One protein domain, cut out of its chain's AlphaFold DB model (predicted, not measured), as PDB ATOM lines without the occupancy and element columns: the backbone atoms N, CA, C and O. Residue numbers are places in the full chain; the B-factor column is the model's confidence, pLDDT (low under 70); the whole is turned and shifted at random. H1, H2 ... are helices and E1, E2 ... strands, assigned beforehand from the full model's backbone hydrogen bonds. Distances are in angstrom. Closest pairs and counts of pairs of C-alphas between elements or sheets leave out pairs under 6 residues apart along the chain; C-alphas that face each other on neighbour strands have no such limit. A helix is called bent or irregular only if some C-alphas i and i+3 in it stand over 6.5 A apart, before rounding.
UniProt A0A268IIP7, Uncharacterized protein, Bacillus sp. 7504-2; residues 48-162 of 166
ATOM      1  N   GLU A  48      38.167   7.404  31.958       77.44
ATOM      2  CA  GLU A  48      37.020   7.910  31.220       77.44
ATOM      3  C   GLU A  48      37.261   9.318  30.681       77.44
ATOM      4  O   GLU A  48      38.078  10.088  31.197       77.44
ATOM      5  N   GLU A  49      36.523   9.643  29.621       70.12
ATOM      6  CA  GLU A  49      36.474  10.996  29.089       70.12
ATOM      7  C   GLU A  49      35.740  11.899  30.084       70.12
ATOM      8  O   GLU A  49      34.609  11.622  30.483       70.12
ATOM      9  N   LEU A  50      36.390  12.987  30.487       73.06
ATOM     10  CA  LEU A  50      35.845  13.894  31.487       73.06
ATOM     11  C   LEU A  50      34.667  14.671  30.903       73.06
ATOM     12  O   LEU A  50      34.815  15.454  29.957       73.06
ATOM     13  N   ARG A  51      33.496  14.466  31.499       69.81
ATOM     14  CA  ARG A  51      32.271  15.215  31.220       69.81
ATOM     15  C   ARG A  51      31.826  15.899  32.499       69.81
ATOM     16  O   ARG A  51      31.703  15.246  33.532       69.81
ATOM     17  N   LEU A  52      31.558  17.195  32.421       67.06
ATOM     18  CA  LEU A  52      30.927  17.925  33.510       67.06
ATOM     19  C   LEU A  52      29.442  18.075  33.212       67.06
ATOM     20  O   LEU A  52      29.058  18.613  32.176       67.06
ATOM     21  N   LYS A  53      28.593  17.632  34.138       57.47
ATOM     22  CA  LYS A  53      27.191  18.054  34.145       57.47
ATOM     23  C   LYS A  53      27.134  19.428  34.800       57.47
ATOM     24  O   LYS A  53      27.437  19.556  35.982       57.47
ATOM     25  N   THR A  54      26.778  20.446  34.031       60.81
ATOM     26  CA  THR A  54      26.491  21.783  34.556       60.81
ATOM     27  C   THR A  54      24.979  21.937  34.721       60.81
ATOM     28  O   THR A  54      24.205  21.161  34.161       60.81
ATOM     29  N   GLY A  55      24.527  22.955  35.462       53.75
ATOM     30  CA  GLY A  55      23.094  23.274  35.570       53.75
ATOM     31  C   GLY A  55      22.418  23.610  34.228       53.75
ATOM     32  O   GLY A  55      21.196  23.676  34.172       53.75
ATOM     33  N   PHE A  56      23.198  23.790  33.155       56.25
ATOM     34  CA  PHE A  56      22.738  24.176  31.819       56.25
ATOM     35  C   PHE A  56      22.915  23.077  30.753       56.25
ATOM     36  O   PHE A  56      22.545  23.304  29.600       56.25
ATOM     37  N   GLY A  57      23.454  21.900  31.104       65.38
ATOM     38  CA  GLY A  57      23.634  20.774  30.176       65.38
ATOM     39  C   GLY A  57      24.902  19.955  30.424       65.38
ATOM     40  O   GLY A  57      25.519  20.033  31.491       65.38
ATOM     41  N   VAL A  58      25.306  19.152  29.434       71.56
ATOM     42  CA  VAL A  58      26.570  18.405  29.484       71.56
ATOM     43  C   VAL A  58      27.668  19.225  28.808       71.56
ATOM     44  O   VAL A  58      27.633  19.506  27.607       71.56
ATOM     45  N   SER A  59      28.671  19.603  29.591       76.25
ATOM     46  CA  SER A  59      29.896  20.200  29.082       76.25
ATOM     47  C   SER A  59      30.943  19.116  28.864       76.25
ATOM     48  O   SER A  59      31.269  18.328  29.757       76.25
ATOM     49  N   GLU A  60      31.482  19.076  27.655       79.88
ATOM     50  CA  GLU A  60      32.626  18.240  27.332       79.88
ATOM     51  C   GLU A  60      33.924  18.981  27.664       79.88
ATOM     52  O   GLU A  60      34.038  20.198  27.493       79.88
ATOM     53  N   THR A  61      34.926  18.223  28.106       87.44
ATOM     54  CA  THR A  61      36.267  18.755  28.361       87.44
ATOM     55  C   THR A  61      37.088  18.777  27.070       87.44
ATOM     56  O   THR A  61      37.066  17.820  26.284       87.44
ATOM     57  N   LEU A  62      37.839  19.859  26.872       89.62
ATOM     58  CA  LEU A  62      38.897  20.002  25.874       89.62
ATOM     59  C   LEU A  62      40.213  20.180  26.618       89.62
ATOM     60  O   LEU A  62      40.445  21.216  27.241       89.62
ATOM     61  N   ILE A  63      41.075  19.174  26.552       92.31
ATOM     62  CA  ILE A  63      42.388  19.216  27.184       92.31
ATOM     63  C   ILE A  63      43.405  19.497  26.088       92.31
ATOM     64  O   ILE A  63      43.664  18.657  25.222       92.31
ATOM     65  N   THR A  64      43.960  20.702  26.118       93.75
ATOM     66  CA  THR A  64      45.096  21.091  25.277       93.75
ATOM     67  C   THR A  64      46.404  20.858  26.033       93.75
ATOM     68  O   THR A  64      46.393  20.427  27.184       93.75
ATOM     69  N   LYS A  65      47.546  21.153  25.406       93.69
ATOM     70  CA  LYS A  65      48.856  21.071  26.069       93.69
ATOM     71  C   LYS A  65      48.967  22.014  27.274       93.69
ATOM     72  O   LYS A  65      49.636  21.685  28.248       93.69
ATOM     73  N   ASP A  66      48.327  23.176  27.191       94.06
ATOM     74  CA  ASP A  66      48.570  24.284  28.117       94.06
ATOM     75  C   ASP A  66      47.326  24.675  28.920       94.06
ATOM     76  O   ASP A  66      47.413  25.465  29.858       94.06
ATOM     77  N   THR A  67      46.147  24.170  28.558       93.19
ATOM     78  CA  THR A  67      44.875  24.650  29.111       93.19
ATOM     79  C   THR A  67      43.779  23.596  29.019       93.19
ATOM     80  O   THR A  67      43.692  22.853  28.035       93.19
ATOM     81  N   ILE A  68      42.910  23.584  30.024       91.25
ATOM     82  CA  ILE A  68      41.661  22.832  30.057       91.25
ATOM     83  C   ILE A  68      40.509  23.807  29.817       91.25
ATOM     84  O   ILE A  68      40.375  24.820  30.510       91.25
ATOM     85  N   TYR A  69      39.675  23.483  28.837       87.88
ATOM     86  CA  TYR A  69      38.450  24.215  28.542       87.88
ATOM     87  C   TYR A  69      37.233  23.315  28.709       87.88
ATOM     88  O   TYR A  69      37.301  22.102  28.490       87.88
ATOM     89  N   TYR A  70      36.098  23.943  28.991       83.31
ATOM     90  CA  TYR A  70      34.787  23.332  28.861       83.31
ATOM     91  C   TYR A  70      34.030  23.965  27.703       83.31
ATOM     92  O   TYR A  70      34.075  25.178  27.485       83.31
ATOM     93  N   PHE A  71      33.316  23.130  26.958       76.69
ATOM     94  CA  PHE A  71      32.374  23.591  25.948       76.69
ATOM     95  C   PHE A  71      31.065  22.821  26.075       76.69
ATOM     96  O   PHE A  71      31.054  21.639  26.415       76.69
ATOM     97  N   GLU A  72      29.950  23.499  25.830       73.00
ATOM     98  CA  GLU A  72      28.629  22.875  25.846       73.00
ATOM     99  C   GLU A  72      28.484  21.985  24.604       73.00
ATOM    100  O   GLU A  72      28.432  22.482  23.478       73.00
ATOM    101  N   ALA A  73      28.452  20.665  24.803       65.00
ATOM    102  CA  ALA A  73      28.430  19.697  23.706       65.00
ATOM    103  C   ALA A  73      27.083  19.670  22.966       65.00
ATOM    104  O   ALA A  73      27.036  19.350  21.777       65.00
ATOM    105  N   ASP A  74      26.017  20.058  23.671       62.00
ATOM    106  CA  ASP A  74      24.627  19.976  23.218       62.00
ATOM    107  C   ASP A  74      24.133  21.253  22.513       62.00
ATOM    108  O   ASP A  74      22.999  21.297  22.031       62.00
ATOM    109  N   ARG A  75      24.952  22.314  22.443       58.91
ATOM    110  CA  ARG A  75      24.571  23.565  21.772       58.91
ATOM    111  C   ARG A  75      25.020  23.590  20.314       58.91
ATOM    112  O   ARG A  75      26.032  22.970  19.974       58.91
ATOM    113  N   PRO A  76      24.295  24.319  19.440       51.47
ATOM    114  CA  PRO A  76      24.711  24.470  18.060       51.47
ATOM    115  C   PRO A  76      26.137  25.019  18.026       51.47
ATOM    116  O   PRO A  76      26.411  26.135  18.470       51.47
ATOM    117  N   LYS A  77      27.049  24.215  17.477       61.53
ATOM    118  CA  LYS A  77      28.330  24.694  16.948       61.53
ATOM    119  C   LYS A  77      28.005  25.784  15.943       61.53
ATOM    120  O   LYS A  77      26.893  25.796  15.416       61.53
ATOM    121  N   VAL A  78      28.917  26.717  15.692       55.81
ATOM    122  CA  VAL A  78      28.542  27.825  14.822       55.81
ATOM    123  C   VAL A  78      28.349  27.315  13.390       55.81
ATOM    124  O   VAL A  78      29.301  27.148  12.637       55.81
ATOM    125  N   CYS A  79      27.100  26.993  13.060       48.12
ATOM    126  CA  CYS A  79      26.663  26.467  11.773       48.12
ATOM    127  C   CYS A  79      26.324  27.604  10.804       48.12
ATOM    128  O   CYS A  79      26.307  27.388   9.598       48.12
ATOM    129  N   ASP A  80      26.068  28.805  11.334       48.25
ATOM    130  CA  ASP A  80      25.774  30.007  10.566       48.25
ATOM    131  C   ASP A  80      26.855  31.074  10.829       48.25
ATOM    132  O   ASP A  80      26.974  31.549  11.962       48.25
ATOM    133  N   PRO A  81      27.634  31.496   9.817       51.12
ATOM    134  CA  PRO A  81      28.592  32.598   9.948       51.12
ATOM    135  C   PRO A  81      27.952  33.940  10.353       51.12
ATOM    136  O   PRO A  81      28.674  34.865  10.725       51.12
ATOM    137  N   LYS A  82      26.618  34.067  10.296       52.19
ATOM    138  CA  LYS A  82      25.854  35.231  10.772       52.19
ATOM    139  C   LYS A  82      25.465  35.151  12.251       52.19
ATOM    140  O   LYS A  82      24.874  36.104  12.758       52.19
ATOM    141  N   ALA A  83      25.764  34.049  12.943       57.50
ATOM    142  CA  ALA A  83      25.427  33.904  14.353       57.50
ATOM    143  C   ALA A  83      26.079  35.026  15.191       57.50
ATOM    144  O   ALA A  83      27.264  35.329  15.003       57.50
ATOM    145  N   PRO A  84      25.333  35.649  16.123       53.41
ATOM    146  CA  PRO A  84      25.878  36.694  16.976       53.41
ATOM    147  C   PRO A  84      27.031  36.146  17.826       53.41
ATOM    148  O   PRO A  84      26.979  35.034  18.355       53.41
ATOM    149  N   PHE A  85      28.095  36.938  17.942       53.88
ATOM    150  CA  PHE A  85      29.239  36.639  18.796       53.88
ATOM    151  C   PHE A  85      28.804  36.618  20.262       53.88
ATOM    152  O   PHE A  85      28.485  37.666  20.818       53.88
ATOM    153  N   LEU A  86      28.838  35.445  20.892       50.75
ATOM    154  CA  LEU A  86      28.545  35.292  22.323       50.75
ATOM    155  C   LEU A  86      29.782  34.895  23.152       50.75
ATOM    156  O   LEU A  86      29.657  34.528  24.315       50.75
ATOM    157  N   GLY A  87      30.980  34.993  22.569       47.09
ATOM    158  CA  GLY A  87      32.234  34.557  23.190       47.09
ATOM    159  C   GLY A  87      33.045  35.636  23.886       47.09
ATOM    160  O   GLY A  87      32.987  36.811  23.517       47.09
ATOM    161  N   PHE A  88      33.880  35.197  24.834       46.66
ATOM    162  CA  PHE A  88      34.923  35.994  25.488       46.66
ATOM    163  C   PHE A  88      35.676  36.869  24.470       46.66
ATOM    164  O   PHE A  88      36.366  36.369  23.581       46.66
ATOM    165  N   GLY A  89      35.514  38.190  24.584       53.94
ATOM    166  CA  GLY A  89      36.252  39.175  23.786       53.94
ATOM    167  C   GLY A  89      35.949  39.188  22.281       53.94
ATOM    168  O   GLY A  89      36.721  39.776  21.530       53.94
ATOM    169  N   GLY A  90      34.868  38.552  21.812       58.84
ATOM    170  CA  GLY A  90      34.522  38.560  20.388       58.84
ATOM    171  C   GLY A  90      35.492  37.757  19.510       58.84
ATOM    172  O   GLY A  90      35.849  38.212  18.421       58.84
ATOM    173  N   SER A  91      35.911  36.570  19.968       69.19
ATOM    174  CA  SER A  91      36.761  35.632  19.206       69.19
ATOM    175  C   SER A  91      36.026  34.340  18.821       69.19
ATOM    176  O   SER A  91      35.122  33.898  19.534       69.19
ATOM    177  N   TRP A  92      36.400  33.751  17.679       73.75
ATOM    178  CA  TRP A  92      35.990  32.390  17.298       73.75
ATOM    179  C   TRP A  92      37.132  31.445  17.623       73.75
ATOM    180  O   TRP A  92      38.297  31.781  17.430       73.75
ATOM    181  N   PHE A  93      36.796  30.250  18.078       79.75
ATOM    182  CA  PHE A  93      37.761  29.218  18.403       79.75
ATOM    183  C   PHE A  93      37.617  28.085  17.402       79.75
ATOM    184  O   PHE A  93      36.585  27.409  17.364       79.75
ATOM    185  N   LEU A  94      38.655  27.874  16.593       82.62
ATOM    186  CA  LEU A  94      38.806  26.640  15.838       82.62
ATOM    187  C   LEU A  94      39.269  25.562  16.812       82.62
ATOM    188  O   LEU A  94      40.339  25.659  17.415       82.62
ATOM    189  N   ILE A  95      38.446  24.535  16.962       85.75
ATOM    190  CA  ILE A  95      38.683  23.436  17.881       85.75
ATOM    191  C   ILE A  95      38.874  22.181  17.047       85.75
ATOM    192  O   ILE A  95      38.043  21.850  16.199       85.75
ATOM    193  N   THR A  96      39.958  21.457  17.307       88.38
ATOM    194  CA  THR A  96      40.091  20.070  16.859       88.38
ATOM    195  C   THR A  96      40.085  19.163  18.077       88.38
ATOM    196  O   THR A  96      40.767  19.463  19.053       88.38
ATOM    197  N   LYS A  97      39.290  18.090  18.054       89.19
ATOM    198  CA  LYS A  97      39.132  17.158  19.179       89.19
ATOM    199  C   LYS A  97      39.136  15.715  18.687       89.19
ATOM    200  O   LYS A  97      38.500  15.408  17.675       89.19
ATOM    201  N   ASP A  98      39.806  14.843  19.426       88.31
ATOM    202  CA  ASP A  98      39.733  13.397  19.231       88.31
ATOM    203  C   ASP A  98      38.396  12.860  19.750       88.31
ATOM    204  O   ASP A  98      38.028  13.080  20.905       88.31
ATOM    205  N   GLN A  99      37.648  12.160  18.897       83.38
ATOM    206  CA  GLN A  99      36.390  11.512  19.261       83.38
ATOM    207  C   GLN A  99      36.464  10.014  18.990       83.38
ATOM    208  O   GLN A  99      36.797   9.587  17.881       83.38
ATOM    209  N   LYS A 100      36.083   9.212  19.990       81.50
ATOM    210  CA  LYS A 100      35.946   7.764  19.817       81.50
ATOM    211  C   LYS A 100      34.825   7.457  18.828       81.50
ATOM    212  O   LYS A 100      33.731   8.016  18.903       81.50
ATOM    213  N   THR A 101      35.095   6.551  17.901       80.94
ATOM    214  CA  THR A 101      34.099   6.038  16.966       80.94
ATOM    215  C   THR A 101      33.379   4.836  17.566       80.94
ATOM    216  O   THR A 101      33.902   4.141  18.438       80.94
ATOM    217  N   LYS A 102      32.190   4.530  17.034       80.19
ATOM    218  CA  LYS A 102      31.430   3.315  17.380       80.19
ATOM    219  C   LYS A 102      32.176   2.000  17.099       80.19
ATOM    220  O   LYS A 102      31.748   0.960  17.577       80.19
ATOM    221  N   TYR A 103      33.268   2.043  16.333       80.88
ATOM    222  CA  TYR A 103      34.057   0.877  15.927       80.88
ATOM    223  C   TYR A 103      35.391   0.751  16.685       80.88
ATOM    224  O   TYR A 103      36.259  -0.004  16.268       80.88
ATOM    225  N   GLY A 104      35.583   1.496  17.782       72.19
ATOM    226  CA  GLY A 104      36.766   1.364  18.644       72.19
ATOM    227  C   GLY A 104      38.001   2.162  18.206       72.19
ATOM    228  O   GLY A 104      39.038   2.067  18.855       72.19
ATOM    229  N   GLY A 105      37.897   2.979  17.151       81.81
ATOM    230  CA  GLY A 105      38.954   3.904  16.715       81.81
ATOM    231  C   GLY A 105      38.767   5.329  17.246       81.81
ATOM    232  O   GLY A 105      37.747   5.646  17.856       81.81
ATOM    233  N   SER A 106      39.726   6.214  16.968       83.88
ATOM    234  CA  SER A 106      39.608   7.658  17.212       83.88
ATOM    235  C   SER A 106      39.615   8.417  15.887       83.88
ATOM    236  O   SER A 106      40.391   8.083  14.993       83.88
ATOM    237  N   ILE A 107      38.755   9.427  15.752       86.06
ATOM    238  CA  ILE A 107      38.786  10.380  14.637       86.06
ATOM    239  C   ILE A 107      38.993  11.791  15.166       86.06
ATOM    240  O   ILE A 107      38.348  12.206  16.131       86.06
ATOM    241  N   ARG A 108      39.855  12.557  14.496       87.50
ATOM    242  CA  ARG A 108      40.014  13.985  14.764       87.50
ATOM    243  C   ARG A 108      38.894  14.742  14.061       87.50
ATOM    244  O   ARG A 108      38.816  14.723  12.835       87.50
ATOM    245  N   LYS A 109      38.028  15.418  14.814       83.75
ATOM    246  CA  LYS A 109      37.016  16.318  14.243       83.75
ATOM    247  C   LYS A 109      37.418  17.765  14.435       83.75
ATOM    248  O   LYS A 109      37.915  18.120  15.499       83.75
ATOM    249  N   ALA A 110      37.142  18.586  13.428       82.12
ATOM    250  CA  ALA A 110      37.247  20.034  13.504       82.12
ATOM    251  C   ALA A 110      35.852  20.654  13.630       82.12
ATOM    252  O   ALA A 110      34.902  20.202  12.989       82.12
ATOM    253  N   PHE A 111      35.720  21.679  14.463       79.12
ATOM    254  CA  PHE A 111      34.522  22.505  14.555       79.12
ATOM    255  C   PHE A 111      34.883  23.894  15.069       79.12
ATOM    256  O   PHE A 111      35.953  24.098  15.643       79.12
ATOM    257  N   VAL A 112      33.981  24.850  14.863       76.38
ATOM    258  CA  VAL A 112      34.169  26.219  15.334       76.38
ATOM    259  C   VAL A 112      33.137  26.538  16.406       76.38
ATOM    260  O   VAL A 112      31.952  26.223  16.264       76.38
ATOM    261  N   SER A 113      33.602  27.139  17.499       76.00
ATOM    262  CA  SER A 113      32.757  27.612  18.591       76.00
ATOM    263  C   SER A 113      33.090  29.061  18.909       76.00
ATOM    264  O   SER A 113      34.254  29.449  18.913       76.00
ATOM    265  N   ASN A 114      32.075  29.857  19.215       71.88
ATOM    266  CA  ASN A 114      32.242  31.142  19.887       71.88
ATOM    267  C   ASN A 114      31.868  31.044  21.375       71.88
ATOM    268  O   ASN A 114      31.804  32.056  22.049       71.88
ATOM    269  N   ASN A 115      31.615  29.844  21.893       71.81
ATOM    270  CA  ASN A 115      31.193  29.593  23.263       71.81
ATOM    271  C   ASN A 115      32.157  28.579  23.891       71.81
ATOM    272  O   ASN A 115      31.981  27.363  23.771       71.81
ATOM    273  N   LEU A 116      33.245  29.101  24.456       78.19
ATOM    274  CA  LEU A 116      34.321  28.337  25.076       78.19
ATOM    275  C   LEU A 116      34.596  28.925  26.460       78.19
ATOM    276  O   LEU A 116      34.843  30.126  26.582       78.19
ATOM    277  N   PHE A 117      34.581  28.079  27.486       78.50
ATOM    278  CA  PHE A 117      34.856  28.480  28.859       78.50
ATOM    279  C   PHE A 117      36.244  27.991  29.253       78.50
ATOM    280  O   PHE A 117      36.519  26.791  29.232       78.50
ATOM    281  N   HIS A 118      37.127  28.924  29.601       82.94
ATOM    282  CA  HIS A 118      38.402  28.580  30.222       82.94
ATOM    283  C   HIS A 118      38.143  28.080  31.644       82.94
ATOM    284  O   HIS A 118      37.562  28.806  32.449       82.94
ATOM    285  N   ASP A 119      38.611  26.874  31.959       86.56
ATOM    286  CA  ASP A 119      38.611  26.364  33.329       86.56
ATOM    287  C   ASP A 119      39.949  26.672  34.003       86.56
ATOM    288  O   ASP A 119      40.034  27.520  34.894       86.56
ATOM    289  N   ARG A 120      41.022  26.019  33.541       90.44
ATOM    290  CA  ARG A 120      42.336  26.042  34.194       90.44
ATOM    291  C   ARG A 120      43.479  26.012  33.192       90.44
ATOM    292  O   ARG A 120      43.460  25.244  32.232       90.44
ATOM    293  N   SER A 121      44.524  26.783  33.471       94.19
ATOM    294  CA  SER A 121      45.823  26.647  32.811       94.19
ATOM    295  C   SER A 121      46.575  25.444  33.381       94.19
ATOM    296  O   SER A 121      46.564  25.230  34.590       94.19
ATOM    297  N   ILE A 122      47.230  24.660  32.525       95.38
ATOM    298  CA  ILE A 122      48.038  23.500  32.920       95.38
ATOM    299  C   ILE A 122      49.459  23.993  33.260       95.38
ATOM    300  O   ILE A 122      50.175  24.467  32.362       95.38
ATOM    301  N   PRO A 123      49.889  23.896  34.533       94.44
ATOM    302  CA  PRO A 123      51.230  24.292  34.966       94.44
ATOM    303  C   PRO A 123      52.308  23.460  34.275       94.44
ATOM    304  O   PRO A 123      52.056  22.311  33.899       94.44
ATOM    305  N   LYS A 124      53.518  24.008  34.118       94.44
ATOM    306  CA  LYS A 124      54.614  23.355  33.376       94.44
ATOM    307  C   LYS A 124      54.924  21.967  33.931       94.44
ATOM    308  O   LYS A 124      55.063  21.031  33.151       94.44
ATOM    309  N   SER A 125      54.915  21.830  35.256       93.06
ATOM    310  CA  SER A 125      55.138  20.570  35.982       93.06
ATOM    311  C   SER A 125      54.125  19.458  35.670       93.06
ATOM    312  O   SER A 125      54.388  18.287  35.946       93.06
ATOM    313  N   PHE A 126      52.976  19.785  35.068       95.69
ATOM    314  CA  PHE A 126      51.954  18.816  34.666       95.69
ATOM    315  C   PHE A 126      51.891  18.581  33.151       95.69
ATOM    316  O   PHE A 126      51.372  17.545  32.734       95.69
ATOM    317  N   ARG A 127      52.422  19.478  32.307       94.75
ATOM    318  CA  ARG A 127      52.236  19.400  30.841       94.75
ATOM    319  C   ARG A 127      52.775  18.106  30.236       94.75
ATOM    320  O   ARG A 127      52.078  17.472  29.447       94.75
ATOM    321  N   GLU A 128      53.983  17.700  30.621       93.31
ATOM    322  CA  GLU A 128      54.598  16.459  30.123       93.31
ATOM    323  C   GLU A 128      53.805  15.230  30.570       93.31
ATOM    324  O   GLU A 128      53.441  14.403  29.739       93.31
ATOM    325  N   ARG A 129      53.385  15.179  31.841       94.88
ATOM    326  CA  ARG A 129      52.547  14.090  32.375       94.88
ATOM    327  C   ARG A 129      51.222  13.957  31.616       94.88
ATOM    328  O   ARG A 129      50.772  12.845  31.352       94.88
ATOM    329  N   PHE A 130      50.594  15.077  31.254       94.62
ATOM    330  CA  PHE A 130      49.365  15.092  30.454       94.62
ATOM    331  C   PHE A 130      49.585  14.538  29.040       94.62
ATOM    332  O   PHE A 130      48.729  13.811  28.530       94.62
ATOM    333  N   LEU A 131      50.721  14.860  28.417       92.50
ATOM    334  CA  LEU A 131      51.099  14.331  27.106       92.50
ATOM    335  C   LEU A 131      51.392  12.825  27.177       92.50
ATOM    336  O   LEU A 131      50.790  12.058  26.431       92.50
ATOM    337  N   GLU A 132      52.242  12.393  28.109       93.19
ATOM    338  CA  GLU A 132      52.643  10.988  28.290       93.19
ATOM    339  C   GLU A 132      51.464  10.070  28.623       93.19
ATOM    340  O   GLU A 132      51.385   8.938  28.148       93.19
ATOM    341  N   LYS A 133      50.502  10.562  29.414       92.81
ATOM    342  CA  LYS A 133      49.272   9.828  29.752       92.81
ATOM    343  C   LYS A 133      48.201   9.900  28.658       92.81
ATOM    344  O   LYS A 133      47.095   9.405  28.877       92.81
ATOM    345  N   GLY A 134      48.488  10.526  27.513       89.81
ATOM    346  CA  GLY A 134      47.550  10.650  26.395       89.81
ATOM    347  C   GLY A 134      46.282  11.431  26.750       89.81
ATOM    348  O   GLY A 134      45.203  11.118  26.252       89.81
ATOM    349  N   LYS A 135      46.383  12.410  27.659       91.75
ATOM    350  CA  LYS A 135      45.239  13.214  28.126       91.75
ATOM    351  C   LYS A 135      44.954  14.414  27.242       91.75
ATOM    352  O   LYS A 135      43.819  14.878  27.213       91.75
ATOM    353  N   VAL A 136      45.960  14.903  26.520       92.38
ATOM    354  CA  VAL A 136      45.795  15.980  25.541       92.38
ATOM    355  C   VAL A 136      44.999  15.449  24.352       92.38
ATOM    356  O   VAL A 136      45.516  14.683  23.546       92.38
ATOM    357  N   ASN A 137      43.735  15.856  24.252       90.81
ATOM    358  CA  ASN A 137      42.787  15.365  23.248       90.81
ATOM    359  C   ASN A 137      42.286  16.464  22.307       90.81
ATOM    360  O   ASN A 137      41.465  16.191  21.428       90.81
ATOM    361  N   ALA A 138      42.734  17.707  22.496       91.56
ATOM    362  CA  ALA A 138      42.232  18.844  21.752       91.56
ATOM    363  C   ALA A 138      43.318  19.861  21.392       91.56
ATOM    364  O   ALA A 138      44.338  20.005  22.066       91.56
ATOM    365  N   THR A 139      43.057  20.609  20.327       91.81
ATOM    366  CA  THR A 139      43.747  21.858  20.000       91.81
ATOM    367  C   THR A 139      42.695  22.941  19.897       91.81
ATOM    368  O   THR A 139      41.659  22.733  19.266       91.81
ATOM    369  N   VAL A 140      42.971  24.087  20.504       88.69
ATOM    370  CA  VAL A 140      42.107  25.264  20.460       88.69
ATOM    371  C   VAL A 140      42.932  26.411  19.905       88.69
ATOM    372  O   VAL A 140      43.975  26.744  20.460       88.69
ATOM    373  N   VAL A 141      42.465  27.003  18.813       86.44
ATOM    374  CA  VAL A 141      43.075  28.182  18.199       86.44
ATOM    375  C   VAL A 141      42.050  29.301  18.233       86.44
ATOM    376  O   VAL A 141      41.008  29.213  17.585       86.44
ATOM    377  N   GLY A 142      42.332  30.338  19.018       80.38
ATOM    378  CA  GLY A 142      41.558  31.572  18.983       80.38
ATOM    379  C   GLY A 142      41.898  32.356  17.722       80.38
ATOM    380  O   GLY A 142      43.070  32.551  17.421       80.38
ATOM    381  N   ILE A 143      40.876  32.797  16.996       74.38
ATOM    382  CA  ILE A 143      41.011  33.712  15.869       74.38
ATOM    383  C   ILE A 143      40.265  34.989  16.236       74.38
ATOM    384  O   ILE A 143      39.050  34.985  16.480       74.38
ATOM    385  N   SER A 144      41.007  36.090  16.288       71.56
ATOM    386  CA  SER A 144      40.432  37.401  16.550       71.56
ATOM    387  C   SER A 144      39.579  37.867  15.370       71.56
ATOM    388  O   SER A 144      39.782  37.489  14.212       71.56
ATOM    389  N   LYS A 145      38.652  38.789  15.639       69.19
ATOM    390  CA  LYS A 145      37.870  39.451  14.587       69.19
ATOM    391  C   LYS A 145      38.754  40.105  13.514       69.19
ATOM    392  O   LYS A 145      38.405  40.067  12.337       69.19
ATOM    393  N   LYS A 146      39.890  40.696  13.904       74.50
ATOM    394  CA  LYS A 146      40.833  41.342  12.977       74.50
ATOM    395  C   LYS A 146      41.455  40.325  12.019       74.50
ATOM    396  O   LYS A 146      41.502  40.575  10.817       74.50
ATOM    397  N   GLU A 147      41.893  39.182  12.539       72.88
ATOM    398  CA  GLU A 147      42.464  38.098  11.730       72.88
ATOM    399  C   GLU A 147      41.416  37.492  10.788       72.88
ATOM    400  O   GLU A 147      41.720  37.262   9.620       72.88
ATOM    401  N   LEU A 148      40.165  37.334  11.240       69.62
ATOM    402  CA  LEU A 148      39.062  36.878  10.384       69.62
ATOM    403  C   LEU A 148      38.773  37.842   9.226       69.62
ATOM    404  O   LEU A 148      38.560  37.396   8.100       69.62
ATOM    405  N   ILE A 149      38.770  39.154   9.482       67.00
ATOM    406  CA  ILE A 149      38.589  40.168   8.430       67.00
ATOM    407  C   ILE A 149      39.749  40.104   7.436       67.00
ATOM    408  O   ILE A 149      39.513  40.027   6.234       67.00
ATOM    409  N   SER A 150      40.988  40.041   7.931       76.88
ATOM    410  CA  SER A 150      42.170  39.908   7.075       76.88
ATOM    411  C   SER A 150      42.101  38.658   6.196       76.88
ATOM    412  O   SER A 150      42.415  38.728   5.010       76.88
ATOM    413  N   LEU A 151      41.671  37.519   6.751       70.81
ATOM    414  CA  LEU A 151      41.505  36.278   5.998       70.81
ATOM    415  C   LEU A 151      40.411  36.412   4.933       70.81
ATOM    416  O   LEU A 151      40.632  36.032   3.788       70.81
ATOM    417  N   LYS A 152      39.253  36.991   5.275       66.75
ATOM    418  CA  LYS A 152      38.172  37.262   4.313       66.75
ATOM    419  C   LYS A 152      38.671  38.118   3.147       66.75
ATOM    420  O   LYS A 152      38.402  37.792   1.993       66.75
ATOM    421  N   ASP A 153      39.400  39.189   3.438       74.44
ATOM    422  CA  ASP A 153      39.908  40.105   2.417       74.44
ATOM    423  C   ASP A 153      40.955  39.434   1.522       74.44
ATOM    424  O   ASP A 153      40.978  39.682   0.319       74.44
ATOM    425  N   GLN A 154      41.789  38.552   2.080       75.81
ATOM    426  CA  GLN A 154      42.723  37.730   1.307       75.81
ATOM    427  C   GLN A 154      41.993  36.718   0.421       75.81
ATOM    428  O   GLN A 154      42.307  36.629  -0.761       75.81
ATOM    429  N   LEU A 155      40.998  36.001   0.953       71.31
ATOM    430  CA  LEU A 155      40.209  35.024   0.195       71.31
ATOM    431  C   LEU A 155      39.427  35.684  -0.950       71.31
ATOM    432  O   LEU A 155      39.387  35.144  -2.048       71.31
ATOM    433  N   ASN A 156      38.880  36.884  -0.747       67.19
ATOM    434  CA  ASN A 156      38.203  37.647  -1.806       67.19
ATOM    435  C   ASN A 156      39.148  38.109  -2.932       67.19
ATOM    436  O   ASN A 156      38.683  38.483  -4.009       67.19
ATOM    437  N   ARG A 157      40.465  38.107  -2.687       66.50
ATOM    438  CA  ARG A 157      41.504  38.410  -3.687       66.50
ATOM    439  C   ARG A 157      41.984  37.167  -4.434       66.50
ATOM    440  O   ARG A 157      42.848  37.286  -5.298       66.50
ATOM    441  N   ILE A 158      41.458  35.992  -4.105       64.06
ATOM    442  CA  ILE A 158      41.779  34.752  -4.797       64.06
ATOM    443  C   ILE A 158      40.911  34.657  -6.069       64.06
ATOM    444  O   ILE A 158      39.684  34.602  -5.954       64.06
ATOM    445  N   PRO A 159      41.510  34.619  -7.277       57.62
ATOM    446  CA  PRO A 159      40.782  34.751  -8.546       57.62
ATOM    447  C   PRO A 159      39.653  33.730  -8.749       57.62
ATOM    448  O   PRO A 159      38.571  34.082  -9.205       57.62
ATOM    449  N   TYR A 160      39.853  32.485  -8.314       56.16
ATOM    450  CA  TYR A 160      38.927  31.373  -8.559       56.16
ATOM    451  C   TYR A 160      37.667  31.349  -7.670       56.16
ATOM    452  O   TYR A 160      36.827  30.470  -7.838       56.16
ATOM    453  N   LEU A 161      37.492  32.303  -6.743       52.41
ATOM    454  CA  LEU A 161      36.197  32.530  -6.073       52.41
ATOM    455  C   LEU A 161      35.320  33.554  -6.811       52.41
ATOM    456  O   LEU A 161      34.108  33.579  -6.594       52.41
ATOM    457  N   ASN A 162      35.919  34.372  -7.683       51.03
ATOM    458  CA  ASN A 162      35.223  35.373  -8.496       51.03
ATOM    459  C   ASN A 162      34.997  34.907  -9.945       51.03
ATOM    460  O   ASN A 162      34.368  35.620 -10.726       51.03
TER     461      ASN A 162
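This is residues 48 to 162 of the 166 residues of an uncharacterized protein of Bacillus sp. 7504-2 (UniProt A0A268IIP7). Two small sheets stand face to face with their strands crossed, a sandwich of the curled sheet E1 E2 E3 E6 and the sheet E5 E4 E7. Residues 149 to 162, with much of H2, stick out as an arm, and H1 lies far from H2. The printed part has 115 residues, in the order E1 E2 E3 E4 E5 E6 H1 E7 H2; both sheets are antiparallel and the class is mixed, helices and strands. It is only just loose, close to compact, with a radius of gyration of the C-alphas of 16.3 A and spans of 48 by 34 by 32 A.

E1, residues 51 to 54, begins at C-alpha 51 (32.271, 15.215, 31.220). E2 is residues 57 to 63, 19.1 A long, and E3 67 to 72. E4, 92 to 100, spans 24.8 A and E5, 106 to 113, 21.1 A. E6 is 117 to 121, H1 124 to 132, E7 138 to 143. H2, 145 to 155, ends at C-alpha 155 (40.209, 35.024, 0.195).

E1 E2 E3 form a meander, each strand the antiparallel neighbour of the one before: N 52 and O 59 are 2.9 A apart, N 62 and O 69 2.8 A. E6 neighbours E3, with N 68 and O 120 2.8 A apart. In the other sheet, E4 and E5 are a hairpin of antiparallel neighbour strands, with N 95 and O 111 within hydrogen-bond range at 2.9 A; E4 and E7 are antiparallel neighbours too, with N 94 and O 141 within hydrogen-bond range at 2.9 A. The sheets' strands stand at 73 degrees; the C-alphas of Leu 62 in E2 and Ala 138 in E7 are 5.4 A apart. H1 is irregular, C-alphas 125 and 128 being 7.2 A apart; 3 of 5 O i to N i+4 pairs are within hydrogen-bond range, and every one in H2. Neither helix is on a sheet, H1 only just, with 4 pairs of C-alphas within 10 A of E1 E2 E3 E6.

The C-alphas of Ser 125 and Asn 162, the two farthest apart, are 50.9 A apart. The printed part has no cut. The link E3 to E4, 19 residues, is long. Residues 51 to 57, 73 to 91 and 156 to 162 are among those with pLDDT under 70.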